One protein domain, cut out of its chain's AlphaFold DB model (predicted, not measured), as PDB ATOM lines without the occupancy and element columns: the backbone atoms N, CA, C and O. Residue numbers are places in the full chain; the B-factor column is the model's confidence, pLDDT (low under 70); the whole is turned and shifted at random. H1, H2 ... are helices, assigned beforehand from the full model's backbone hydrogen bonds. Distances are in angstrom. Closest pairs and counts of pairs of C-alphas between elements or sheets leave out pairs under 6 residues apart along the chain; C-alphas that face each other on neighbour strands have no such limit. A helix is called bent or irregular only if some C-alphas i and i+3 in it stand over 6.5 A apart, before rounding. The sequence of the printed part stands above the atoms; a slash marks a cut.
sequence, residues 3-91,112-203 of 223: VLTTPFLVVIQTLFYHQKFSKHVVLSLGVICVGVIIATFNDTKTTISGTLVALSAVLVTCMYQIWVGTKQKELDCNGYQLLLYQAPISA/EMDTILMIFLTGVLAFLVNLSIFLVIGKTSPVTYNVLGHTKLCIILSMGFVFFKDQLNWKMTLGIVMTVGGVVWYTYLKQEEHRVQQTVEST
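Overview. This is residues 3 to 91 and 112 to 203 of the 223 residues of the protein "Solute carrier family 35, member E3" of Strigomonas culicis (UniProt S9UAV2). Two loose layers of helices are stacked: H1 to H4 make one, a V of H2 and H3 with H1 between its limbs and H4 at the far end of H3, and H5, H6 and H7 make the other as a zigzag. The layers meet at two places, where H2 packs along H7 and where H4 packs on H5, and residues 112 to 126, of which 113 to 126 belong to H5, stick out as a free arm. The printed part has 181 residues with seven named helices, H1 to H7 in order along the chain, and no named strand; its class is all helix. It is only just compact, close to loose, with a radius of gyration of the C-alphas of 18.9 A, and spans 60 by 48 by 28 A.

Along the chain. H1, residues 3 to 17, begins with C-alpha 3 at (153.004, 139.302, 157.067). H2 is residues 23 to 41, and H3, residues 48 to 74, is 39.2 A long. H4, residues 79 to 91, is only just irregular: C-alphas 85 and 88 are 6.51 A apart. H5, residues 113 to 139, is 38.2 A long and begins with C-alpha 113 at (135.404, 135.003, 189.448). H6, residues 142 to 163, is 32.1 A long. H7, residues 170 to 203, is the longest at 49.8 A and ends with C-alpha 203 at (141.856, 118.885, 130.171).

Arrangement. H1 and H2 form a helical hairpin at a steep tilt of 45 degrees; H1 touches H2 with residues 4 to 7 alone, the closest C-alphas being those of Pro 7 and Leu 29, 5.4 A apart. H1 touches H3 at a steep tilt of 55 degrees, the same way, with the C-alphas of Leu 9 and Cys 62 closest at 5.0 A. H2 and H3 are apart. H2 touches H7 at a shallow tilt of 22 degrees, opposite ways, with the C-alphas of Gly 35 and Gly 175 closest at 4.2 A. H4 touches H5 with residues 79 to 80 alone; the closest C-alphas, of Tyr 80 and Phe 134, are 5.6 A apart. H5 and H6 are close but not clearly touching, with the C-alphas of Ile 137 and Tyr 145 closest at 6.5 A. H6 and H7, a helical hairpin at a shallow tilt of 9 degrees, only just touch, with 3 pairs of C-alphas within 8 A, the closest those of His 150 and Thr 187 at 6.9 A. Every O i to N i+4 pair is within hydrogen-bond range in H2, H3, H5, H6 and H7; in H1 10 of 11 are, in H4 7 of 9.

Size, cuts and confidence. The C-alphas of Glu 112 and Thr 203, the two farthest apart, are 63.4 A apart. Residues 92 to 111 are not printed, and C-alphas 91 and 112 are 23.3 A apart across the cut. Of the links that are printed whole, none is long. The mean pLDDT of the printed part is 71.4; 85 residues are under 70, among them residues 3 to 21, 65 to 83, 133 to 154 and 156 to 168.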
ATOM      1  N   VAL A   3     153.055 139.236 158.544       60.03
ATOM      2  CA  VAL A   3     153.004 139.302 157.067       60.03
ATOM      3  C   VAL A   3     154.307 138.805 156.417       60.03
ATOM      4  O   VAL A   3     154.286 138.343 155.283       60.03
ATOM      5  N   LEU A   4     155.431 138.829 157.145       59.78
ATOM      6  CA  LEU A   4     156.735 138.345 156.684       59.78
ATOM      7  C   LEU A   4     156.835 136.809 156.697       59.78
ATOM      8  O   LEU A   4     157.701 136.241 156.037       59.78
ATOM      9  N   THR A   5     155.939 136.125 157.413       63.47
ATOM     10  CA  THR A   5     155.909 134.658 157.475       63.47
ATOM     11  C   THR A   5     155.655 134.047 156.098       63.47
ATOM     12  O   THR A   5     156.282 133.057 155.747       63.47
ATOM     13  N   THR A   6     154.810 134.663 155.268       63.59
ATOM     14  CA  THR A   6     154.523 134.186 153.907       63.59
ATOM     15  C   THR A   6     155.742 134.248 152.967       63.59
ATOM     16  O   THR A   6     156.061 133.213 152.380       63.59
ATOM     17  N   PRO A   7     156.466 135.381 152.819       62.56
ATOM     18  CA  PRO A   7     157.687 135.422 152.018       62.56
ATOM     19  C   PRO A   7     158.782 134.490 152.539       62.56
ATOM     20  O   PRO A   7     159.385 133.767 151.748       62.56
ATOM     21  N   PHE A   8     159.018 134.458 153.856       64.88
ATOM     22  CA  PHE A   8     160.040 133.584 154.442       64.88
ATOM     23  C   PHE A   8     159.738 132.103 154.222       64.88
ATOM     24  O   PHE A   8     160.635 131.340 153.873       64.88
ATOM     25  N   LEU A   9     158.476 131.697 154.366       62.88
ATOM     26  CA  LEU A   9     158.056 130.324 154.121       62.88
ATOM     27  C   LEU A   9     158.322 129.897 152.677       62.88
ATOM     28  O   LEU A   9     158.849 128.812 152.449       62.88
ATOM     29  N   VAL A  10     158.011 130.756 151.703       62.16
ATOM     30  CA  VAL A  10     158.272 130.479 150.282       62.16
ATOM     31  C   VAL A  10     159.772 130.399 150.004       62.16
ATOM     32  O   VAL A  10     160.198 129.495 149.291       62.16
ATOM     33  N   VAL A  11     160.592 131.276 150.592       64.56
ATOM     34  CA  VAL A  11     162.060 131.216 150.456       64.56
ATOM     35  C   VAL A  11     162.612 129.906 151.023       64.56
ATOM     36  O   VAL A  11     163.393 129.238 150.349       64.56
ATOM     37  N   ILE A  12     162.160 129.488 152.210       60.22
ATOM     38  CA  ILE A  12     162.572 128.215 152.821       60.22
ATOM     39  C   ILE A  12     162.106 127.028 151.970       60.22
ATOM     40  O   ILE A  12     162.900 126.131 151.710       60.22
ATOM     41  N   GLN A  13     160.868 127.019 151.470       57.81
ATOM     42  CA  GLN A  13     160.392 125.960 150.570       57.81
ATOM     43  C   GLN A  13     161.161 125.921 149.243       57.81
ATOM     44  O   GLN A  13     161.417 124.843 148.709       57.81
ATOM     45  N   THR A  14     161.565 127.075 148.718       59.12
ATOM     46  CA  THR A  14     162.369 127.150 147.491       59.12
ATOM     47  C   THR A  14     163.773 126.591 147.727       59.12
ATOM     48  O   THR A  14     164.248 125.791 146.926       59.12
ATOM     49  N   LEU A  15     164.426 126.972 148.834       59.56
ATOM     50  CA  LEU A  15     165.801 126.567 149.153       59.56
ATOM     51  C   LEU A  15     165.911 125.120 149.650       59.56
ATOM     52  O   LEU A  15     166.771 124.383 149.182       59.56
ATOM     53  N   PHE A  16     165.054 124.698 150.583       53.88
ATOM     54  CA  PHE A  16     165.119 123.360 151.184       53.88
ATOM     55  C   PHE A  16     164.340 122.308 150.385       53.88
ATOM     56  O   PHE A  16     164.823 121.193 150.228       53.88
ATOM     57  N   TYR A  17     163.162 122.647 149.846       54.88
ATOM     58  CA  TYR A  17     162.285 121.689 149.151       54.88
ATOM     59  C   TYR A  17     162.370 121.761 147.615       54.88
ATOM     60  O   TYR A  17     161.639 121.039 146.939       54.88
ATOM     61  N   HIS A  18     163.247 122.606 147.050       52.09
ATOM     62  CA  HIS A  18     163.482 122.743 145.598       52.09
ATOM     63  C   HIS A  18     162.205 123.005 144.766       52.09
ATOM     64  O   HIS A  18     162.154 122.744 143.561       52.09
ATOM     65  N   GLN A  19     161.164 123.555 145.395       53.69
ATOM     66  CA  GLN A  19     159.937 123.975 144.722       53.69
ATOM     67  C   GLN A  19     160.230 125.201 143.852       53.69
ATOM     68  O   GLN A  19     160.661 126.243 144.348       53.69
ATOM     69  N   LYS A  20     160.005 125.088 142.538       52.25
ATOM     70  CA  LYS A  20     160.190 126.202 141.600       52.25
ATOM     71  C   LYS A  20     158.943 127.084 141.597       52.25
ATOM     72  O   LYS A  20     157.925 126.704 141.031       52.25
ATOM     73  N   PHE A  21     159.038 128.270 142.191       63.56
ATOM     74  CA  PHE A  21     158.008 129.306 142.068       63.56
ATOM     75  C   PHE A  21     158.230 130.151 140.808       63.56
ATOM     76  O   PHE A  21     159.373 130.355 140.383       63.56
ATOM     77  N   SER A  22     157.152 130.676 140.211       73.75
ATOM     78  CA  SER A  22     157.269 131.608 139.084       73.75
ATOM     79  C   SER A  22     158.066 132.850 139.484       73.75
ATOM     80  O   SER A  22     157.927 133.383 140.588       73.75
ATOM     81  N   LYS A  23     158.884 133.360 138.557       74.94
ATOM     82  CA  LYS A  23     159.708 134.565 138.770       74.94
ATOM     83  C   LYS A  23     158.872 135.766 139.229       74.94
ATOM     84  O   LYS A  23     159.340 136.565 140.035       74.94
ATOM     85  N   HIS A  24     157.622 135.855 138.772       75.06
ATOM     86  CA  HIS A  24     156.681 136.905 139.165       75.06
ATOM     87  C   HIS A  24     156.289 136.804 140.647       75.06
ATOM     88  O   HIS A  24     156.192 137.820 141.335       75.06
ATOM     89  N   VAL A  25     156.124 135.582 141.162       73.25
ATOM     90  CA  VAL A  25     155.813 135.324 142.573       73.25
ATOM     91  C   VAL A  25     156.996 135.738 143.449       73.25
ATOM     92  O   VAL A  25     156.814 136.475 144.417       73.25
ATOM     93  N   VAL A  26     158.220 135.366 143.065       75.31
ATOM     94  CA  VAL A  26     159.447 135.766 143.778       75.31
ATOM     95  C   VAL A  26     159.623 137.289 143.795       75.31
ATOM     96  O   VAL A  26     159.947 137.858 144.837       75.31
ATOM     97  N   LEU A  27     159.348 137.964 142.675       82.19
ATOM     98  CA  LEU A  27     159.401 139.424 142.589       82.19
ATOM     99  C   LEU A  27     158.412 140.087 143.563       82.19
ATOM    100  O   LEU A  27     158.791 140.988 144.310       82.19
ATOM    101  N   SER A  28     157.165 139.607 143.606       80.12
ATOM    102  CA  SER A  28     156.142 140.135 144.521       80.12
ATOM    103  C   SER A  28     156.533 139.976 145.994       80.12
ATOM    104  O   SER A  28     156.347 140.894 146.789       80.12
ATOM    105  N   LEU A  29     157.180 138.862 146.350       74.44
ATOM    106  CA  LEU A  29     157.738 138.638 147.684       74.44
ATOM    107  C   LEU A  29     158.868 139.610 148.018       74.44
ATOM    108  O   LEU A  29     158.928 140.100 149.143       74.44
ATOM    109  N   GLY A  30     159.730 139.916 147.046       78.88
ATOM    110  CA  GLY A  30     160.762 140.938 147.196       78.88
ATOM    111  C   GLY A  30     160.167 142.296 147.572       78.88
ATOM    112  O   GLY A  30     160.622 142.919 148.530       78.88
ATOM    113  N   VAL A  31     159.092 142.711 146.892       83.94
ATOM    114  CA  VAL A  31     158.372 143.964 147.192       83.94
ATOM    115  C   VAL A  31     157.787 143.952 148.608       83.94
ATOM    116  O   VAL A  31     157.944 144.930 149.339       83.94
ATOM    117  N   ILE A  32     157.174 142.838 149.032       81.12
ATOM    118  CA  ILE A  32     156.649 142.678 150.400       81.12
ATOM    119  C   ILE A  32     157.778 142.823 151.429       81.12
ATOM    120  O   ILE A  32     157.633 143.574 152.393       81.12
ATOM    121  N   CYS A  33     158.911 142.144 151.228       78.56
ATOM    122  CA  CYS A  33     160.054 142.211 152.138       78.56
ATOM    123  C   CYS A  33     160.603 143.636 152.264       78.56
ATOM    124  O   CYS A  33     160.801 144.116 153.379       78.56
ATOM    125  N   VAL A  34     160.798 144.334 151.142       82.62
ATOM    126  CA  VAL A  34     161.274 145.726 151.133       82.62
ATOM    127  C   VAL A  34     160.287 146.648 151.856       82.62
ATOM    128  O   VAL A  34     160.703 147.444 152.697       82.62
ATOM    129  N   GLY A  35     158.984 146.504 151.596       81.88
ATOM    130  CA  GLY A  35     157.941 147.275 152.273       81.88
ATOM    131  C   GLY A  35     157.962 147.090 153.794       81.88
ATOM    132  O   GLY A  35     157.933 148.076 154.535       81.88
ATOM    133  N   VAL A  36     158.095 145.845 154.268       78.75
ATOM    134  CA  VAL A  36     158.158 145.547 155.707       78.75
ATOM    135  C   VAL A  36     159.438 146.092 156.333       78.75
ATOM    136  O   VAL A  36     159.375 146.643 157.429       78.75
ATOM    137  N   ILE A  37     160.583 145.984 155.655       81.94
ATOM    138  CA  ILE A  37     161.857 146.545 156.124       81.94
ATOM    139  C   ILE A  37     161.724 148.060 156.310       81.94
ATOM    140  O   ILE A  37     162.011 148.572 157.390       81.94
ATOM    141  N   ILE A  38     161.209 148.772 155.303       83.19
ATOM    142  CA  ILE A  38     161.003 150.226 155.364       83.19
ATOM    143  C   ILE A  38     160.033 150.600 156.489       83.19
ATOM    144  O   ILE A  38     160.309 151.536 157.240       83.19
ATOM    145  N   ALA A  39     158.923 149.873 156.641       80.06
ATOM    146  CA  ALA A  39     157.968 150.121 157.719       80.06
ATOM    147  C   ALA A  39     158.595 149.892 159.106       80.06
ATOM    148  O   ALA A  39     158.378 150.693 160.006       80.06
ATOM    149  N   THR A  40     159.414 148.847 159.254       79.38
ATOM    150  CA  THR A  40     160.047 148.469 160.529       79.38
ATOM    151  C   THR A  40     161.145 149.455 160.938       79.38
ATOM    152  O   THR A  40     161.211 149.844 162.096       79.38
ATOM    153  N   PHE A  41     161.983 149.915 160.001       81.75
ATOM    154  CA  PHE A  41     163.046 150.888 160.296       81.75
ATOM    155  C   PHE A  41     162.525 152.280 160.665       81.75
ATOM    156  O   PHE A  41     163.202 153.017 161.376       81.75
ATOM    157  N   ASN A  42     161.352 152.662 160.156       80.19
ATOM    158  CA  ASN A  42     160.737 153.954 160.468       80.19
ATOM    159  C   ASN A  42     159.799 153.891 161.683       80.19
ATOM    160  O   ASN A  42     159.274 154.930 162.083       80.19
ATOM    161  N   ASP A  43     159.586 152.707 162.264       77.50
ATOM    162  CA  ASP A  43     158.798 152.545 163.479       77.50
ATOM    163  C   ASP A  43     159.672 152.826 164.709       77.50
ATOM    164  O   ASP A  43     160.558 152.050 165.073       77.50
ATOM    165  N   THR A  44     159.400 153.949 165.371       65.50
ATOM    166  CA  THR A  44     160.141 154.427 166.545       65.50
ATOM    167  C   THR A  44     160.006 153.520 167.768       65.50
ATOM    168  O   THR A  44     160.765 153.675 168.721       65.50
ATOM    169  N   LYS A  45     159.049 152.584 167.773       72.62
ATOM    170  CA  LYS A  45     158.827 151.643 168.881       72.62
ATOM    171  C   LYS A  45     159.596 150.330 168.723       72.62
ATOM    172  O   LYS A  45     159.540 149.482 169.613       72.62
ATOM    173  N   THR A  46     160.291 150.133 167.605       72.12
ATOM    174  CA  THR A  46     160.966 148.866 167.321       72.12
ATOM    175  C   THR A  46     162.359 148.817 167.948       72.12
ATOM    176  O   THR A  46     163.272 149.528 167.539       72.12
ATOM    177  N   THR A  47     162.555 147.907 168.903       84.31
ATOM    178  CA  THR A  47     163.878 147.593 169.468       84.31
ATOM    179  C   THR A  47     164.588 146.516 168.636       84.31
ATOM    180  O   THR A  47     163.962 145.556 168.171       84.31
ATOM    181  N   ILE A  48     165.916 146.613 168.497       80.38
ATOM    182  CA  ILE A  48     166.746 145.640 167.757       80.38
ATOM    183  C   ILE A  48     166.586 144.220 168.325       80.38
ATOM    184  O   ILE A  48     166.346 143.279 167.568       80.38
ATOM    185  N   SER A  49     166.621 144.059 169.652       81.50
ATOM    186  CA  SER A  49     166.433 142.757 170.312       81.50
ATOM    187  C   SER A  49     165.059 142.146 170.017       81.50
ATOM    188  O   SER A  49     164.964 140.962 169.705       81.50
ATOM    189  N   GLY A  50     163.997 142.961 170.025       81.00
ATOM    190  CA  GLY A  50     162.648 142.517 169.658       81.00
ATOM    191  C   GLY A  50     162.546 142.118 168.184       81.00
ATOM    192  O   GLY A  50     161.861 141.154 167.847       81.00
ATOM    193  N   THR A  51     163.291 142.800 167.311       79.12
ATOM    194  CA  THR A  51     163.362 142.469 165.883       79.12
ATOM    195  C   THR A  51     164.026 141.114 165.656       79.12
ATOM    196  O   THR A  51     163.495 140.294 164.912       79.12
ATOM    197  N   LEU A  52     165.150 140.846 166.330       82.81
ATOM    198  CA  LEU A  52     165.847 139.559 166.247       82.81
ATOM    199  C   LEU A  52     164.985 138.406 166.767       82.81
ATOM    200  O   LEU A  52     164.852 137.390 166.089       82.81
ATOM    201  N   VAL A  53     164.345 138.577 167.928       83.25
ATOM    202  CA  VAL A  53     163.440 137.561 168.487       83.25
ATOM    203  C   VAL A  53     162.277 137.286 167.537       83.25
ATOM    204  O   VAL A  53     161.939 136.131 167.281       83.25
ATOM    205  N   ALA A  54     161.688 138.329 166.959       77.75
ATOM    206  CA  ALA A  54     160.569 138.167 166.048       77.75
ATOM    207  C   ALA A  54     160.978 137.538 164.700       77.75
ATOM    208  O   ALA A  54     160.206 136.746 164.159       77.75
ATOM    209  N   LEU A  55     162.189 137.793 164.187       77.94
ATOM    210  CA  LEU A  55     162.737 137.076 163.026       77.94
ATOM    211  C   LEU A  55     162.922 135.582 163.321       77.94
ATOM    212  O   LEU A  55     162.475 134.741 162.540       77.94
ATOM    213  N   SER A  56     163.507 135.244 164.471       79.38
ATOM    214  CA  SER A  56     163.653 133.854 164.918       79.38
ATOM    215  C   SER A  56     162.294 133.165 165.074       79.38
ATOM    216  O   SER A  56     162.103 132.047 164.593       79.38
ATOM    217  N   ALA A  57     161.306 133.846 165.659       78.31
ATOM    218  CA  ALA A  57     159.944 133.330 165.782       78.31
ATOM    219  C   ALA A  57     159.286 133.085 164.412       78.31
ATOM    220  O   ALA A  57     158.594 132.080 164.225       78.31
ATOM    221  N   VAL A  58     159.521 133.964 163.431       74.19
ATOM    222  CA  VAL A  58     159.046 133.775 162.052       74.19
ATOM    223  C   VAL A  58     159.677 132.533 161.424       74.19
ATOM    224  O   VAL A  58     158.945 131.745 160.825       74.19
ATOM    225  N   LEU A  59     160.984 132.310 161.595       74.69
ATOM    226  CA  LEU A  59     161.671 131.114 161.089       74.69
ATOM    227  C   LEU A  59     161.081 129.824 161.666       74.69
ATOM    228  O   LEU A  59     160.701 128.930 160.907       74.69
ATOM    229  N   VAL A  60     160.934 129.756 162.992       79.12
ATOM    230  CA  VAL A  60     160.331 128.603 163.682       79.12
ATOM    231  C   VAL A  60     158.906 128.363 163.184       79.12
ATOM    232  O   VAL A  60     158.542 127.236 162.851       79.12
ATOM    233  N   THR A  61     158.115 129.431 163.047       73.56
ATOM    234  CA  THR A  61     156.739 129.353 162.536       73.56
ATOM    235  C   THR A  61     156.693 128.806 161.109       73.56
ATOM    236  O   THR A  61     155.840 127.979 160.797       73.56
ATOM    237  N   CYS A  62     157.607 129.241 160.236       68.69
ATOM    238  CA  CYS A  62     157.673 128.752 158.859       68.69
ATOM    239  C   CYS A  62     158.011 127.260 158.814       68.69
ATOM    240  O   CYS A  62     157.346 126.501 158.111       68.69
ATOM    241  N   MET A  63     159.010 126.834 159.588       68.88
ATOM    242  CA  MET A  63     159.420 125.433 159.658       68.88
ATOM    243  C   MET A  63     158.285 124.541 160.171       68.88
ATOM    244  O   MET A  63     157.985 123.512 159.568       68.88
ATOM    245  N   TYR A  64     157.585 124.986 161.216       74.38
ATOM    246  CA  TYR A  64     156.391 124.319 161.729       74.38
ATOM    247  C   TYR A  64     155.287 124.187 160.663       74.38
ATOM    248  O   TYR A  64     154.752 123.098 160.467       74.38
ATOM    249  N   GLN A  65     154.978 125.255 159.917       64.88
ATOM    250  CA  GLN A  65     153.959 125.212 158.858       64.88
ATOM    251  C   GLN A  65     154.316 124.233 157.729       64.88
ATOM    252  O   GLN A  65     153.446 123.504 157.250       64.88
ATOM    253  N   ILE A  66     155.587 124.185 157.319       66.31
ATOM    254  CA  ILE A  66     156.069 123.224 156.315       66.31
ATOM    255  C   ILE A  66     155.934 121.792 156.837       66.31
ATOM    256  O   ILE A  66     155.477 120.908 156.105       66.31
ATOM    257  N   TRP A  67     156.301 121.560 158.096       68.19
ATOM    258  CA  TRP A  67     156.245 120.235 158.700       68.19
ATOM    259  C   TRP A  67     154.807 119.722 158.807       68.19
ATOM    260  O   TRP A  67     154.526 118.608 158.363       68.19
ATOM    261  N   VAL A  68     153.884 120.560 159.284       65.38
ATOM    262  CA  VAL A  68     152.446 120.256 159.323       65.38
ATOM    263  C   VAL A  68     151.916 119.935 157.927       65.38
ATOM    264  O   VAL A  68     151.284 118.898 157.743       65.38
ATOM    265  N   GLY A  69     152.221 120.764 156.923       63.19
ATOM    266  CA  GLY A  69     151.765 120.530 155.550       63.19
ATOM    267  C   GLY A  69     152.334 119.252 154.922       63.19
ATOM    268  O   GLY A  69     151.639 118.572 154.171       63.19
ATOM    269  N   THR A  70     153.580 118.895 155.247       64.50
ATOM    270  CA  THR A  70     154.211 117.650 154.774       64.50
ATOM    271  C   THR A  70     153.585 116.430 155.448       64.50
ATOM    272  O   THR A  70     153.210 115.483 154.763       64.50
ATOM    273  N   LYS A  71     153.394 116.470 156.774       66.00
ATOM    274  CA  LYS A  71     152.805 115.358 157.536       66.00
ATOM    275  C   LYS A  71     151.326 115.131 157.239       66.00
ATOM    276  O   LYS A  71     150.897 113.985 157.249       66.00
ATOM    277  N   GLN A  72     150.569 116.179 156.909       62.03
ATOM    278  CA  GLN A  72     149.196 116.022 156.412       62.03
ATOM    279  C   GLN A  72     149.147 115.223 155.105       62.03
ATOM    280  O   GLN A  72     148.304 114.343 154.977       62.03
ATOM    281  N   LYS A  73     150.069 115.487 154.167       63.66
ATOM    282  CA  LYS A  73     150.146 114.763 152.887       63.66
ATOM    283  C   LYS A  73     150.666 113.333 153.035       63.66
ATOM    284  O   LYS A  73     150.190 112.447 152.345       63.66
ATOM    285  N   GLU A  74     151.654 113.119 153.902       67.44
ATOM    286  CA  GLU A  74     152.278 111.806 154.119       67.44
ATOM    287  C   GLU A  74     151.331 110.813 154.809       67.44
ATOM    288  O   GLU A  74     151.346 109.630 154.494       67.44
ATOM    289  N   LEU A  75     150.506 111.294 155.744       66.00
ATOM    290  CA  LEU A  75     149.607 110.460 156.546       66.00
ATOM    291  C   LEU A  75     148.169 110.412 156.002       66.00
ATOM    292  O   LEU A  75     147.306 109.856 156.679       66.00
ATOM    293  N   ASP A  76     147.906 111.055 154.854       62.28
ATOM    294  CA  ASP A  76     146.569 111.300 154.273       62.28
ATOM    295  C   ASP A  76     145.528 111.744 155.325       62.28
ATOM    296  O   ASP A  76     144.339 111.425 155.292       62.28
ATOM    297  N   CYS A  77     146.015 112.449 156.348       57.31
ATOM    298  CA  CYS A  77     145.237 112.767 157.530       57.31
ATOM    299  C   CYS A  77     144.460 114.054 157.296       57.31
ATOM    300  O   CYS A  77     145.026 115.104 156.975       57.31
ATOM    301  N   ASN A  78     143.157 113.999 157.563       61.50
ATOM    302  CA  ASN A  78     142.320 115.187 157.595       61.50
ATOM    303  C   ASN A  78     142.865 116.167 158.654       61.50
ATOM    304  O   ASN A  78     143.219 115.761 159.764       61.50
ATOM    305  N   GLY A  79     142.925 117.466 158.340       58.22
ATOM    306  CA  GLY A  79     143.517 118.487 159.216       58.22
ATOM    307  C   GLY A  79     142.929 118.510 160.636       58.22
ATOM    308  O   GLY A  79     143.629 118.860 161.583       58.22
ATOM    309  N   TYR A  80     141.681 118.059 160.792       61.66
ATOM    310  CA  TYR A  80     141.014 117.859 162.081       61.66
ATOM    311  C   TYR A  80     141.704 116.819 162.979       61.66
ATOM    312  O   TYR A  80     141.893 117.048 164.172       61.66
ATOM    313  N   GLN A  81     142.109 115.685 162.404       64.12
ATOM    314  CA  GLN A  81     142.754 114.603 163.142       64.12
ATOM    315  C   GLN A  81     144.121 115.058 163.656       64.12
ATOM    316  O   GLN A  81     144.448 114.840 164.819       64.12
ATOM    317  N   LEU A  82     144.872 115.798 162.833       67.12
ATOM    318  CA  LEU A  82     146.158 116.358 163.239       67.12
ATOM    319  C   LEU A  82     146.021 117.369 164.391       67.12
ATOM    320  O   LEU A  82     146.817 117.330 165.327       67.12
ATOM    321  N   LEU A  83     144.998 118.233 164.362       67.31
ATOM    322  CA  LEU A  83     144.740 119.162 165.465       67.31
ATOM    323  C   LEU A  83     144.473 118.418 166.770       67.31
ATOM    324  O   LEU A  83     145.035 118.788 167.797       67.31
ATOM    325  N   LEU A  84     143.609 117.401 166.743       70.75
ATOM    326  CA  LEU A  84     143.254 116.655 167.949       70.75
ATOM    327  C   LEU A  84     144.459 115.941 168.565       70.75
ATOM    328  O   LEU A  84     144.532 115.852 169.785       70.75
ATOM    329  N   TYR A  85     145.420 115.492 167.755       74.44
ATOM    330  CA  TYR A  85     146.683 114.953 168.269       74.44
ATOM    331  C   TYR A  85     147.614 116.039 168.808       74.44
ATOM    332  O   TYR A  85     148.321 115.826 169.793       74.44
ATOM    333  N   GLN A  86     147.612 117.218 168.195       78.12
ATOM    334  CA  GLN A  86     148.508 118.301 168.567       78.12
ATOM    335  C   GLN A  86     148.044 119.092 169.799       78.12
ATOM    336  O   GLN A  86     148.879 119.509 170.602       78.12
ATOM    337  N   ALA A  87     146.743 119.336 169.945       77.44
ATOM    338  CA  ALA A  87     146.164 120.120 171.033       77.44
ATOM    339  C   ALA A  87     146.569 119.626 172.440       77.44
ATOM    340  O   ALA A  87     147.046 120.452 173.220       77.44
ATOM    341  N   PRO A  88     146.476 118.322 172.781       79.50
ATOM    342  CA  PRO A  88     146.876 117.839 174.102       79.50
ATOM    343  C   PRO A  88     148.388 117.944 174.326       79.50
ATOM    344  O   PRO A  88     148.814 118.334 175.408       79.50
ATOM    345  N   ILE A  89     149.205 117.677 173.299       82.31
ATOM    346  CA  ILE A  89     150.669 117.820 173.380       82.31
ATOM    347  C   ILE A  89     151.051 119.289 173.597       82.31
ATOM    348  O   ILE A  89     151.925 119.595 174.404       82.31
ATOM    349  N   SER A  90     150.366 120.206 172.912       79.56
ATOM    350  CA  SER A  90     150.594 121.649 173.042       79.56
ATOM    351  C   SER A  90     150.199 122.151 174.428       79.56
ATOM    352  O   SER A  90     150.949 122.915 175.021       79.56
ATOM    353  N   ALA A  91     149.069 121.688 174.973       81.88
ATOM    354  CA  ALA A  91     148.652 122.009 176.337       81.88
ATOM    355  C   ALA A  91     149.652 121.482 177.383       81.88
ATOM    356  O   ALA A  91     150.013 122.204 178.311       81.88
ATOM    357  N   GLU A 112     139.744 136.821 190.631       81.88
ATOM    358  CA  GLU A 112     138.329 137.109 190.838       81.88
ATOM    359  C   GLU A 112     137.475 136.276 189.863       81.88
ATOM    360  O   GLU A 112     137.913 135.973 188.747       81.88
ATOM    361  N   MET A 113     136.254 135.895 190.259       83.31
ATOM    362  CA  MET A 113     135.404 135.003 189.448       83.31
ATOM    363  C   MET A 113     135.156 135.541 188.033       83.31
ATOM    364  O   MET A 113     135.117 134.759 187.082       83.31
ATOM    365  N   ASP A 114     135.093 136.863 187.874       84.19
ATOM    366  CA  ASP A 114     134.983 137.522 186.571       84.19
ATOM    367  C   ASP A 114     136.212 137.276 185.687       84.19
ATOM    368  O   ASP A 114     136.075 136.996 184.496       84.19
ATOM    369  N   THR A 115     137.419 137.291 186.261       82.94
ATOM    370  CA  THR A 115     138.660 137.010 185.519       82.94
ATOM    371  C   THR A 115     138.692 135.557 185.057       82.94
ATOM    372  O   THR A 115     138.998 135.279 183.898       82.94
ATOM    373  N   ILE A 116     138.308 134.621 185.931       85.19
ATOM    374  CA  ILE A 116     138.227 133.192 185.597       85.19
ATOM    375  C   ILE A 116     137.195 132.959 184.487       85.19
ATOM    376  O   ILE A 116     137.469 132.226 183.535       85.19
ATOM    377  N   LEU A 117     136.032 133.611 184.565       88.94
ATOM    378  CA  LEU A 117     134.980 133.503 183.557       88.94
ATOM    379  C   LEU A 117     135.430 134.076 182.206       88.94
ATOM    380  O   LEU A 117     135.187 133.451 181.174       88.94
ATOM    381  N   MET A 118     136.135 135.211 182.190       85.19
ATOM    382  CA  MET A 118     136.710 135.777 180.965       85.19
ATOM    383  C   MET A 118     137.794 134.870 180.361       85.19
ATOM    384  O   MET A 118     137.798 134.643 179.148       85.19
ATOM    385  N   ILE A 119     138.676 134.289 181.180       85.69
ATOM    386  CA  ILE A 119     139.682 133.316 180.719       85.69
ATOM    387  C   ILE A 119     138.994 132.083 180.124       85.69
ATOM    388  O   ILE A 119     139.335 131.645 179.026       85.69
ATOM    389  N   PHE A 120     137.971 131.552 180.793       87.75
ATOM    390  CA  PHE A 120     137.215 130.418 180.275       87.75
ATOM    391  C   PHE A 120     136.522 130.753 178.947       87.75
ATOM    392  O   PHE A 120     136.635 129.999 177.979       87.75
ATOM    393  N   LEU A 121     135.863 131.912 178.861       88.69
ATOM    394  CA  LEU A 121     135.169 132.354 177.653       88.69
ATOM    395  C   LEU A 121     136.138 132.539 176.478       88.69
ATOM    396  O   LEU A 121     135.848 132.100 175.364       88.69
ATOM    397  N   THR A 122     137.307 133.138 176.714       86.69
ATOM    398  CA  THR A 122     138.349 133.267 175.684       86.69
ATOM    399  C   THR A 122     138.889 131.906 175.242       86.69
ATOM    400  O   THR A 122     139.095 131.708 174.044       86.69
ATOM    401  N   GLY A 123     139.023 130.938 176.154       84.25
ATOM    402  CA  GLY A 123     139.364 129.550 175.829       84.25
ATOM    403  C   GLY A 123     138.317 128.865 174.942       84.25
ATOM    404  O   GLY A 123     138.665 128.268 173.921       84.25
ATOM    405  N   VAL A 124     137.028 129.009 175.270       83.44
ATOM    406  CA  VAL A 124     135.917 128.487 174.454       83.44
ATOM    407  C   VAL A 124     135.910 129.130 173.067       83.44
ATOM    408  O   VAL A 124     135.816 128.427 172.062       83.44
ATOM    409  N   LEU A 125     136.069 130.452 172.982       84.81
ATOM    410  CA  LEU A 125     136.148 131.161 171.703       84.81
ATOM    411  C   LEU A 125     137.357 130.712 170.874       84.81
ATOM    412  O   LEU A 125     137.218 130.481 169.674       84.81
ATOM    413  N   ALA A 126     138.526 130.531 171.493       78.12
ATOM    414  CA  ALA A 126     139.714 130.024 170.813       78.12
ATOM    415  C   ALA A 126     139.488 128.608 170.257       78.12
ATOM    416  O   ALA A 126     139.849 128.330 169.110       78.12
ATOM    417  N   PHE A 127     138.835 127.730 171.025       78.12
ATOM    418  CA  PHE A 127     138.436 126.404 170.555       78.12
ATOM    419  C   PHE A 127     137.458 126.485 169.377       78.12
ATOM    420  O   PHE A 127     137.672 125.812 168.372       78.12
ATOM    421  N   LEU A 128     136.435 127.342 169.446       76.00
ATOM    422  CA  LEU A 128     135.462 127.524 168.363       76.00
ATOM    423  C   LEU A 128     136.094 128.089 167.087       76.00
ATOM    424  O   LEU A 128     135.743 127.656 165.988       76.00
ATOM    425  N   VAL A 129     137.043 129.021 167.204       74.56
ATOM    426  CA  VAL A 129     137.806 129.544 166.062       74.56
ATOM    427  C   VAL A 129     138.645 128.437 165.437       74.56
ATOM    428  O   VAL A 129     138.603 128.264 164.219       74.56
ATOM    429  N   ASN A 130     139.361 127.659 166.254       74.75
ATOM    430  CA  ASN A 130     140.117 126.511 165.767       74.75
ATOM    431  C   ASN A 130     139.182 125.522 165.059       74.75
ATOM    432  O   ASN A 130     139.399 125.224 163.888       74.75
ATOM    433  N   LEU A 131     138.088 125.104 165.700       69.00
ATOM    434  CA  LEU A 131     137.091 124.206 165.121       69.00
ATOM    435  C   LEU A 131     136.535 124.740 163.795       69.00
ATOM    436  O   LEU A 131     136.470 123.992 162.829       69.00
ATOM    437  N   SER A 132     136.199 126.031 163.717       70.75
ATOM    438  CA  SER A 132     135.697 126.669 162.493       70.75
ATOM    439  C   SER A 132     136.719 126.611 161.359       70.75
ATOM    440  O   SER A 132     136.359 126.295 160.228       70.75
ATOM    441  N   ILE A 133     138.002 126.859 161.655       66.19
ATOM    442  CA  ILE A 133     139.095 126.743 160.680       66.19
ATOM    443  C   ILE A 133     139.190 125.305 160.155       66.19
ATOM    444  O   ILE A 133     139.314 125.109 158.949       66.19
ATOM    445  N   PHE A 134     139.081 124.295 161.022       61.34
ATOM    446  CA  PHE A 134     139.138 122.890 160.602       61.34
ATOM    447  C   PHE A 134     137.890 122.421 159.860       61.34
ATOM    448  O   PHE A 134     138.008 121.653 158.909       61.34
ATOM    449  N   LEU A 135     136.708 122.889 160.254       63.06
ATOM    450  CA  LEU A 135     135.443 122.546 159.607       63.06
ATOM    451  C   LEU A 135     135.390 123.141 158.199       63.06
ATOM    452  O   LEU A 135     135.001 122.456 157.257       63.06
ATOM    453  N   VAL A 136     135.900 124.364 158.040       59.09
ATOM    454  CA  VAL A 136     136.229 124.941 156.738       59.09
ATOM    455  C   VAL A 136     137.204 124.024 155.988       59.09
ATOM    456  O   VAL A 136     136.864 123.517 154.925       59.09
ATOM    457  N   ILE A 137     138.383 123.712 156.528       58.84
ATOM    458  CA  ILE A 137     139.377 122.888 155.810       58.84
ATOM    459  C   ILE A 137     138.797 121.536 155.350       58.84
ATOM    460  O   ILE A 137     139.056 121.120 154.226       58.84
ATOM    461  N   GLY A 138     137.985 120.874 156.179       54.31
ATOM    462  CA  GLY A 138     137.434 119.546 155.896       54.31
ATOM    463  C   GLY A 138     136.178 119.516 155.017       54.31
ATOM    464  O   GLY A 138     135.847 118.460 154.484       54.31
ATOM    465  N   LYS A 139     135.449 120.632 154.873       52.19
ATOM    466  CA  LYS A 139     134.199 120.702 154.084       52.19
ATOM    467  C   LYS A 139     134.309 121.548 152.824       52.19
ATOM    468  O   LYS A 139     133.385 121.517 152.013       52.19
ATOM    469  N   THR A 140     135.395 122.297 152.647       55.38
ATOM    470  CA  THR A 140     135.549 123.168 151.482       55.38
ATOM    471  C   THR A 140     136.539 122.632 150.460       55.38
ATOM    472  O   THR A 140     137.572 122.064 150.797       55.38
ATOM    473  N   SER A 141     136.211 122.827 149.180       51.84
ATOM    474  CA  SER A 141     137.093 122.465 148.070       51.84
ATOM    475  C   SER A 141     138.414 123.253 148.141       51.84
ATOM    476  O   SER A 141     138.432 124.360 148.697       51.84
ATOM    477  N   PRO A 142     139.505 122.762 147.522       49.94
ATOM    478  CA  PRO A 142     140.791 123.471 147.447       49.94
ATOM    479  C   PRO A 142     140.670 124.934 146.982       49.94
ATOM    480  O   PRO A 142     141.406 125.810 147.435       49.94
ATOM    481  N   VAL A 143     139.683 125.214 146.125       46.91
ATOM    482  CA  VAL A 143     139.356 126.558 145.628       46.91
ATOM    483  C   VAL A 143     138.829 127.455 146.745       46.91
ATOM    484  O   VAL A 143     139.264 128.594 146.886       46.91
ATOM    485  N   THR A 144     137.935 126.945 147.591       58.59
ATOM    486  CA  THR A 144     137.325 127.757 148.650       58.59
ATOM    487  C   THR A 144     138.295 128.005 149.805       58.59
ATOM    488  O   THR A 144     138.291 129.088 150.386       58.59
ATOM    489  N   TYR A 145     139.196 127.056 150.087       58.78
ATOM    490  CA  TYR A 145     140.283 127.269 151.047       58.78
ATOM    491  C   TYR A 145     141.216 128.410 150.610       58.78
ATOM    492  O   TYR A 145     141.535 129.288 151.415       58.78
ATOM    493  N   ASN A 146     141.587 128.460 149.325       58.00
ATOM    494  CA  ASN A 146     142.361 129.577 148.775       58.00
ATOM    495  C   ASN A 146     141.609 130.909 148.931       58.00
ATOM    496  O   ASN A 146     142.165 131.880 149.444       58.00
ATOM    497  N   VAL A 147     140.319 130.953 148.582       59.28
ATOM    498  CA  VAL A 147     139.478 132.159 148.726       59.28
ATOM    499  C   VAL A 147     139.409 132.639 150.183       59.28
ATOM    500  O   VAL A 147     139.541 133.837 150.446       59.28
ATOM    501  N   LEU A 148     139.267 131.728 151.149       63.72
ATOM    502  CA  LEU A 148     139.242 132.063 152.576       63.72
ATOM    503  C   LEU A 148     140.598 132.552 153.087       63.72
ATOM    504  O   LEU A 148     140.645 133.500 153.875       63.72
ATOM    505  N   GLY A 149     141.698 131.976 152.599       63.19
ATOM    506  CA  GLY A 149     143.050 132.462 152.879       63.19
ATOM    507  C   GLY A 149     143.242 133.918 152.444       63.19
ATOM    508  O   GLY A 149     143.737 134.741 153.216       63.19
ATOM    509  N   HIS A 150     142.772 134.264 151.246       65.19
ATOM    510  CA  HIS A 150     142.839 135.632 150.730       65.19
ATOM    511  C   HIS A 150     141.892 136.587 151.464       65.19
ATOM    512  O   HIS A 150     142.283 137.699 151.811       65.19
ATOM    513  N   THR A 151     140.680 136.134 151.791       64.38
ATOM    514  CA  THR A 151     139.701 136.932 152.547       64.38
ATOM    515  C   THR A 151     140.229 137.276 153.939       64.38
ATOM    516  O   THR A 151     140.187 138.435 154.357       64.38
ATOM    517  N   LYS A 152     140.813 136.294 154.638       68.19
ATOM    518  CA  LYS A 152     141.467 136.497 155.938       68.19
ATOM    519  C   LYS A 152     142.560 137.559 155.854       68.19
ATOM    520  O   LYS A 152     142.653 138.412 156.734       68.19
ATOM    521  N   LEU A 153     143.369 137.526 154.799       66.44
ATOM    522  CA  LEU A 153     144.441 138.492 154.587       66.44
ATOM    523  C   LEU A 153     143.893 139.908 154.361       66.44
ATOM    524  O   LEU A 153     144.346 140.837 155.025       66.44
ATOM    525  N   CYS A 154     142.864 140.070 153.524       62.84
ATOM    526  CA  CYS A 154     142.202 141.359 153.301       62.84
ATOM    527  C   CYS A 154     141.615 141.958 154.590       62.84
ATOM    528  O   CYS A 154     141.773 143.156 154.834       62.84
ATOM    529  N   ILE A 155     140.986 141.137 155.441       70.12
ATOM    530  CA  ILE A 155     140.435 141.586 156.732       70.12
ATOM    531  C   ILE A 155     141.554 142.047 157.670       70.12
ATOM    532  O   ILE A 155     141.461 143.132 158.238       70.12
ATOM    533  N   ILE A 156     142.635 141.265 157.798       66.75
ATOM    534  CA  ILE A 156     143.784 141.619 158.648       66.75
ATOM    535  C   ILE A 156     144.401 142.951 158.200       66.75
ATOM    536  O   ILE A 156     144.700 143.799 159.041       66.75
ATOM    537  N   LEU A 157     144.571 143.156 156.890       65.06
ATOM    538  CA  LEU A 157     145.128 144.396 156.347       65.06
ATOM    539  C   LEU A 157     144.196 145.593 156.576       65.06
ATOM    540  O   LEU A 157     144.656 146.650 157.008       65.06
ATOM    541  N   SER A 158     142.892 145.417 156.355       66.75
ATOM    542  CA  SER A 158     141.888 146.467 156.568       66.75
ATOM    543  C   SER A 158     141.810 146.879 158.039       66.75
ATOM    544  O   SER A 158     141.822 148.066 158.361       66.75
ATOM    545  N   MET A 159     141.804 145.902 158.948       67.69
ATOM    546  CA  MET A 159     141.784 146.145 160.390       67.69
ATOM    547  C   MET A 159     143.078 146.814 160.867       67.69
ATOM    548  O   MET A 159     143.023 147.748 161.666       67.69
ATOM    549  N   GLY A 160     144.229 146.411 160.318       67.62
ATOM    550  CA  GLY A 160     145.511 147.073 160.562       67.62
ATOM    551  C   GLY A 160     145.503 148.547 160.148       67.62
ATOM    552  O   GLY A 160     145.968 149.397 160.900       67.62
ATOM    553  N   PHE A 161     144.916 148.887 159.001       66.69
ATOM    554  CA  PHE A 161     144.837 150.279 158.551       66.69
ATOM    555  C   PHE A 161     143.923 151.149 159.431       66.69
ATOM    556  O   PHE A 161     144.223 152.316 159.678       66.69
ATOM    557  N   VAL A 162     142.814 150.593 159.928       69.38
ATOM    558  CA  VAL A 162     141.863 151.332 160.775       69.38
ATOM    559  C   VAL A 162     142.423 151.600 162.175       69.38
ATOM    560  O   VAL A 162     142.224 152.698 162.692       69.38
ATOM    561  N   PHE A 163     143.132 150.638 162.774       68.12
ATOM    562  CA  PHE A 163     143.633 150.742 164.152       68.12
ATOM    563  C   PHE A 163     144.925 151.560 164.303       68.12
ATOM    564  O   PHE A 163     145.135 152.168 165.347       68.12
ATOM    565  N   PHE A 164     145.799 151.605 163.292       65.38
ATOM    566  CA  PHE A 164     147.123 152.242 163.402       65.38
ATOM    567  C   PHE A 164     147.158 153.733 162.999       65.38
ATOM    568  O   PHE A 164     148.230 154.269 162.730       65.38
ATOM    569  N   LYS A 165     146.010 154.425 162.967       58.72
ATOM    570  CA  LYS A 165     145.874 155.783 162.398       58.72
ATOM    571  C   LYS A 165     146.725 156.885 163.055       58.72
ATOM    572  O   LYS A 165     147.027 157.859 162.375       58.72
ATOM    573  N   ASP A 166     147.144 156.739 164.312       53.47
ATOM    574  CA  ASP A 166     147.682 157.865 165.103       53.47
ATOM    575  C   ASP A 166     149.209 158.078 165.059       53.47
ATOM    576  O   ASP A 166     149.694 159.076 165.586       53.47
ATOM    577  N   GLN A 167     150.006 157.182 164.460       58.00
ATOM    578  CA  GLN A 167     151.485 157.268 164.538       58.00
ATOM    579  C   GLN A 167     152.203 157.105 163.193       58.00
ATOM    580  O   GLN A 167     153.363 156.696 163.130       58.00
ATOM    581  N   LEU A 168     151.516 157.404 162.094       64.62
ATOM    582  CA  LEU A 168     152.028 157.129 160.756       64.62
ATOM    583  C   LEU A 168     152.920 158.267 160.244       64.62
ATOM    584  O   LEU A 168     152.455 159.267 159.702       64.62
ATOM    585  N   ASN A 169     154.233 158.081 160.371       77.38
ATOM    586  CA  ASN A 169     155.221 158.863 159.629       77.38
ATOM    587  C   ASN A 169     155.068 158.591 158.117       77.38
ATOM    588  O   ASN A 169     154.867 157.445 157.718       77.38
ATOM    589  N   TRP A 170     155.231 159.603 157.256       80.81
ATOM    590  CA  TRP A 170     155.116 159.468 155.794       80.81
ATOM    591  C   TRP A 170     155.930 158.290 155.231       80.81
ATOM    592  O   TRP A 170     155.442 157.518 154.405       80.81
ATOM    593  N   LYS A 171     157.154 158.089 155.738       81.75
ATOM    594  CA  LYS A 171     158.028 156.977 155.327       81.75
ATOM    595  C   LYS A 171     157.498 155.603 155.757       81.75
ATOM    596  O   LYS A 171     157.609 154.638 155.005       81.75
ATOM    597  N   MET A 172     156.893 155.517 156.941       81.69
ATOM    598  CA  MET A 172     156.263 154.294 157.450       81.69
ATOM    599  C   MET A 172     155.021 153.945 156.623       81.69
ATOM    600  O   MET A 172     154.855 152.795 156.218       81.69
ATOM    601  N   THR A 173     154.204 154.948 156.287       81.94
ATOM    602  CA  THR A 173     153.030 154.793 155.416       81.94
ATOM    603  C   THR A 173     153.414 154.227 154.053       81.94
ATOM    604  O   THR A 173     152.784 153.279 153.591       81.94
ATOM    605  N   LEU A 174     154.484 154.737 153.434       85.81
ATOM    606  CA  LEU A 174     154.992 154.204 152.164       85.81
ATOM    607  C   LEU A 174     155.396 152.724 152.269       85.81
ATOM    608  O   LEU A 174     155.066 151.936 151.381       85.81
ATOM    609  N   GLY A 175     156.057 152.324 153.361       82.81
ATOM    610  CA  GLY A 175     156.402 150.921 153.618       82.81
ATOM    611  C   GLY A 175     155.169 150.019 153.760       82.81
ATOM    612  O   GLY A 175     155.116 148.931 153.180       82.81
ATOM    613  N   ILE A 176     154.138 150.490 154.467       80.44
ATOM    614  CA  ILE A 176     152.869 149.767 154.629       80.44
ATOM    615  C   ILE A 176     152.140 149.635 153.286       80.44
ATOM    616  O   ILE A 176     151.725 148.533 152.936       80.44
ATOM    617  N   VAL A 177     152.032 150.714 152.502       84.12
ATOM    618  CA  VAL A 177     151.380 150.694 151.180       84.12
ATOM    619  C   VAL A 177     152.097 149.740 150.226       84.12
ATOM    620  O   VAL A 177     151.438 148.930 149.577       84.12
ATOM    621  N   MET A 178     153.435 149.760 150.187       85.00
ATOM    622  CA  MET A 178     154.206 148.788 149.401       85.00
ATOM    623  C   MET A 178     153.969 147.349 149.860       85.00
ATOM    624  O   MET A 178     153.791 146.462 149.028       85.00
ATOM    625  N   THR A 179     153.915 147.112 151.173       81.50
ATOM    626  CA  THR A 179     153.634 145.782 151.733       81.50
ATOM    627  C   THR A 179     152.252 145.288 151.307       81.50
ATOM    628  O   THR A 179     152.117 144.164 150.832       81.50
ATOM    629  N   VAL A 180     151.226 146.133 151.437       79.12
ATOM    630  CA  VAL A 180     149.846 145.811 151.055       79.12
ATOM    631  C   VAL A 180     149.744 145.556 149.551       79.12
ATOM    632  O   VAL A 180     149.208 144.527 149.147       79.12
ATOM    633  N   GLY A 181     150.305 146.439 148.722       82.00
ATOM    634  CA  GLY A 181     150.313 146.276 147.269       82.00
ATOM    635  C   GLY A 181     151.018 144.991 146.831       82.00
ATOM    636  O   GLY A 181     150.481 144.237 146.022       82.00
ATOM    637  N   GLY A 182     152.175 144.686 147.427       81.19
ATOM    638  CA  GLY A 182     152.898 143.439 147.182       81.19
ATOM    639  C   GLY A 182     152.097 142.196 147.582       81.19
ATOM    640  O   GLY A 182     152.088 141.213 146.847       81.19
ATOM    641  N   VAL A 183     151.371 142.242 148.704       76.50
ATOM    642  CA  VAL A 183     150.500 141.148 149.166       76.50
ATOM    643  C   VAL A 183     149.322 140.907 148.217       76.50
ATOM    644  O   VAL A 183     148.996 139.751 147.926       76.50
ATOM    645  N   VAL A 184     148.693 141.975 147.719       79.94
ATOM    646  CA  VAL A 184     147.614 141.886 146.722       79.94
ATOM    647  C   VAL A 184     148.150 141.297 145.418       79.94
ATOM    648  O   VAL A 184     147.558 140.363 144.880       79.94
ATOM    649  N   TRP A 185     149.311 141.767 144.956       81.38
ATOM    650  CA  TRP A 185     149.966 141.245 143.757       81.38
ATOM    651  C   TRP A 185     150.327 139.760 143.896       81.38
ATOM    652  O   TRP A 185     150.010 138.957 143.021       81.38
ATOM    653  N   TYR A 186     150.952 139.367 145.009       78.06
ATOM    654  CA  TYR A 186     151.278 137.969 145.310       78.06
ATOM    655  C   TYR A 186     150.032 137.078 145.297       78.06
ATOM    656  O   TYR A 186     150.032 136.002 144.701       78.06
ATOM    657  N   THR A 187     148.965 137.545 145.949       73.81
ATOM    658  CA  THR A 187     147.671 136.859 146.007       73.81
ATOM    659  C   THR A 187     147.117 136.623 144.607       73.81
ATOM    660  O   THR A 187     146.766 135.490 144.283       73.81
ATOM    661  N   TYR A 188     147.097 137.662 143.770       79.50
ATOM    662  CA  TYR A 188     146.615 137.573 142.396       79.50
ATOM    663  C   TYR A 188     147.408 136.545 141.576       79.50
ATOM    664  O   TYR A 188     146.824 135.643 140.978       79.50
ATOM    665  N   LEU A 189     148.746 136.614 141.610       78.50
ATOM    666  CA  LEU A 189     149.601 135.670 140.881       78.50
ATOM    667  C   LEU A 189     149.369 134.221 141.308       78.50
ATOM    668  O   LEU A 189     149.333 133.321 140.473       78.50
ATOM    669  N   LYS A 190     149.205 133.990 142.612       71.62
ATOM    670  CA  LYS A 190     148.998 132.644 143.141       71.62
ATOM    671  C   LYS A 190     147.625 132.084 142.767       71.62
ATOM    672  O   LYS A 190     147.511 130.894 142.488       71.62
ATOM    673  N   GLN A 191     146.595 132.929 142.716       72.06
ATOM    674  CA  GLN A 191     145.280 132.539 142.201       72.06
ATOM    675  C   GLN A 191     145.340 132.155 140.719       72.06
ATOM    676  O   GLN A 191     144.753 131.148 140.325       72.06
ATOM    677  N   GLU A 192     146.073 132.925 139.911       76.75
ATOM    678  CA  GLU A 192     146.283 132.650 138.488       76.75
ATOM    679  C   GLU A 192     146.988 131.293 138.283       76.75
ATOM    680  O   GLU A 192     146.488 130.453 137.534       76.75
ATOM    681  N   GLU A 193     148.085 131.026 139.007       72.38
ATOM    682  CA  GLU A 193     148.806 129.741 138.949       72.38
ATOM    683  C   GLU A 193     147.907 128.548 139.311       72.38
ATOM    684  O   GLU A 193     147.896 127.541 138.598       72.38
ATOM    685  N   HIS A 194     147.108 128.669 140.378       69.25
ATOM    686  CA  HIS A 194     146.161 127.625 140.776       69.25
ATOM    687  C   HIS A 194     145.076 127.380 139.718       69.25
ATOM    688  O   HIS A 194     144.753 126.226 139.431       69.25
ATOM    689  N   ARG A 195     144.532 128.440 139.106       71.06
ATOM    690  CA  ARG A 195     143.509 128.328 138.055       71.06
ATOM    691  C   ARG A 195     144.047 127.619 136.811       71.06
ATOM    692  O   ARG A 195     143.363 126.771 136.236       71.06
ATOM    693  N   VAL A 196     145.275 127.945 136.406       73.88
ATOM    694  CA  VAL A 196     145.940 127.309 135.260       73.88
ATOM    695  C   VAL A 196     146.197 125.826 135.537       73.88
ATOM    696  O   VAL A 196     145.860 124.996 134.697       73.88
ATOM    697  N   GLN A 197     146.707 125.469 136.723       66.88
ATOM    698  CA  GLN A 197     146.952 124.068 137.095       66.88
ATOM    699  C   GLN A 197     145.675 123.215 137.061       66.88
ATOM    700  O   GLN A 197     145.681 122.146 136.457       66.88
ATOM    701  N   GLN A 198     144.564 123.712 137.617       65.75
ATOM    702  CA  GLN A 198     143.281 122.996 137.594       65.75
ATOM    703  C   GLN A 198     142.718 122.817 136.179       65.75
ATOM    704  O   GLN A 198     142.107 121.793 135.874       65.75
ATOM    705  N   THR A 199     142.924 123.806 135.305       69.12
ATOM    706  CA  THR A 199     142.473 123.731 133.909       69.12
ATOM    707  C   THR A 199     143.260 122.666 133.147       69.12
ATOM    708  O   THR A 199     142.665 121.864 132.437       69.12
ATOM    709  N   VAL A 200     144.583 122.608 133.338       67.00
ATOM    710  CA  VAL A 200     145.447 121.593 132.714       67.00
ATOM    711  C   VAL A 200     145.099 120.185 133.204       67.00
ATOM    712  O   VAL A 200     144.987 119.282 132.382       67.00
ATOM    713  N   GLU A 201     144.872 119.993 134.508       64.50
ATOM    714  CA  GLU A 201     144.421 118.704 135.057       64.50
ATOM    715  C   GLU A 201     143.066 118.276 134.480       64.50
ATOM    716  O   GLU A 201     142.936 117.152 134.007       64.50
ATOM    717  N   SER A 202     142.080 119.182 134.430       63.94
ATOM    718  CA  SER A 202     140.759 118.881 133.861       63.94
ATOM    719  C   SER A 202     140.829 118.509 132.378       63.94
ATOM    720  O   SER A 202     140.147 117.576 131.955       63.94
ATOM    721  N   THR A 203     141.651 119.206 131.590       67.69
ATOM    722  CA  THR A 203     141.856 118.885 130.171       67.69
ATOM    723  C   THR A 203     142.541 117.531 130.008       67.69
ATOM    724  O   THR A 203     142.078 116.718 129.218       67.69
TER     725      THR A 203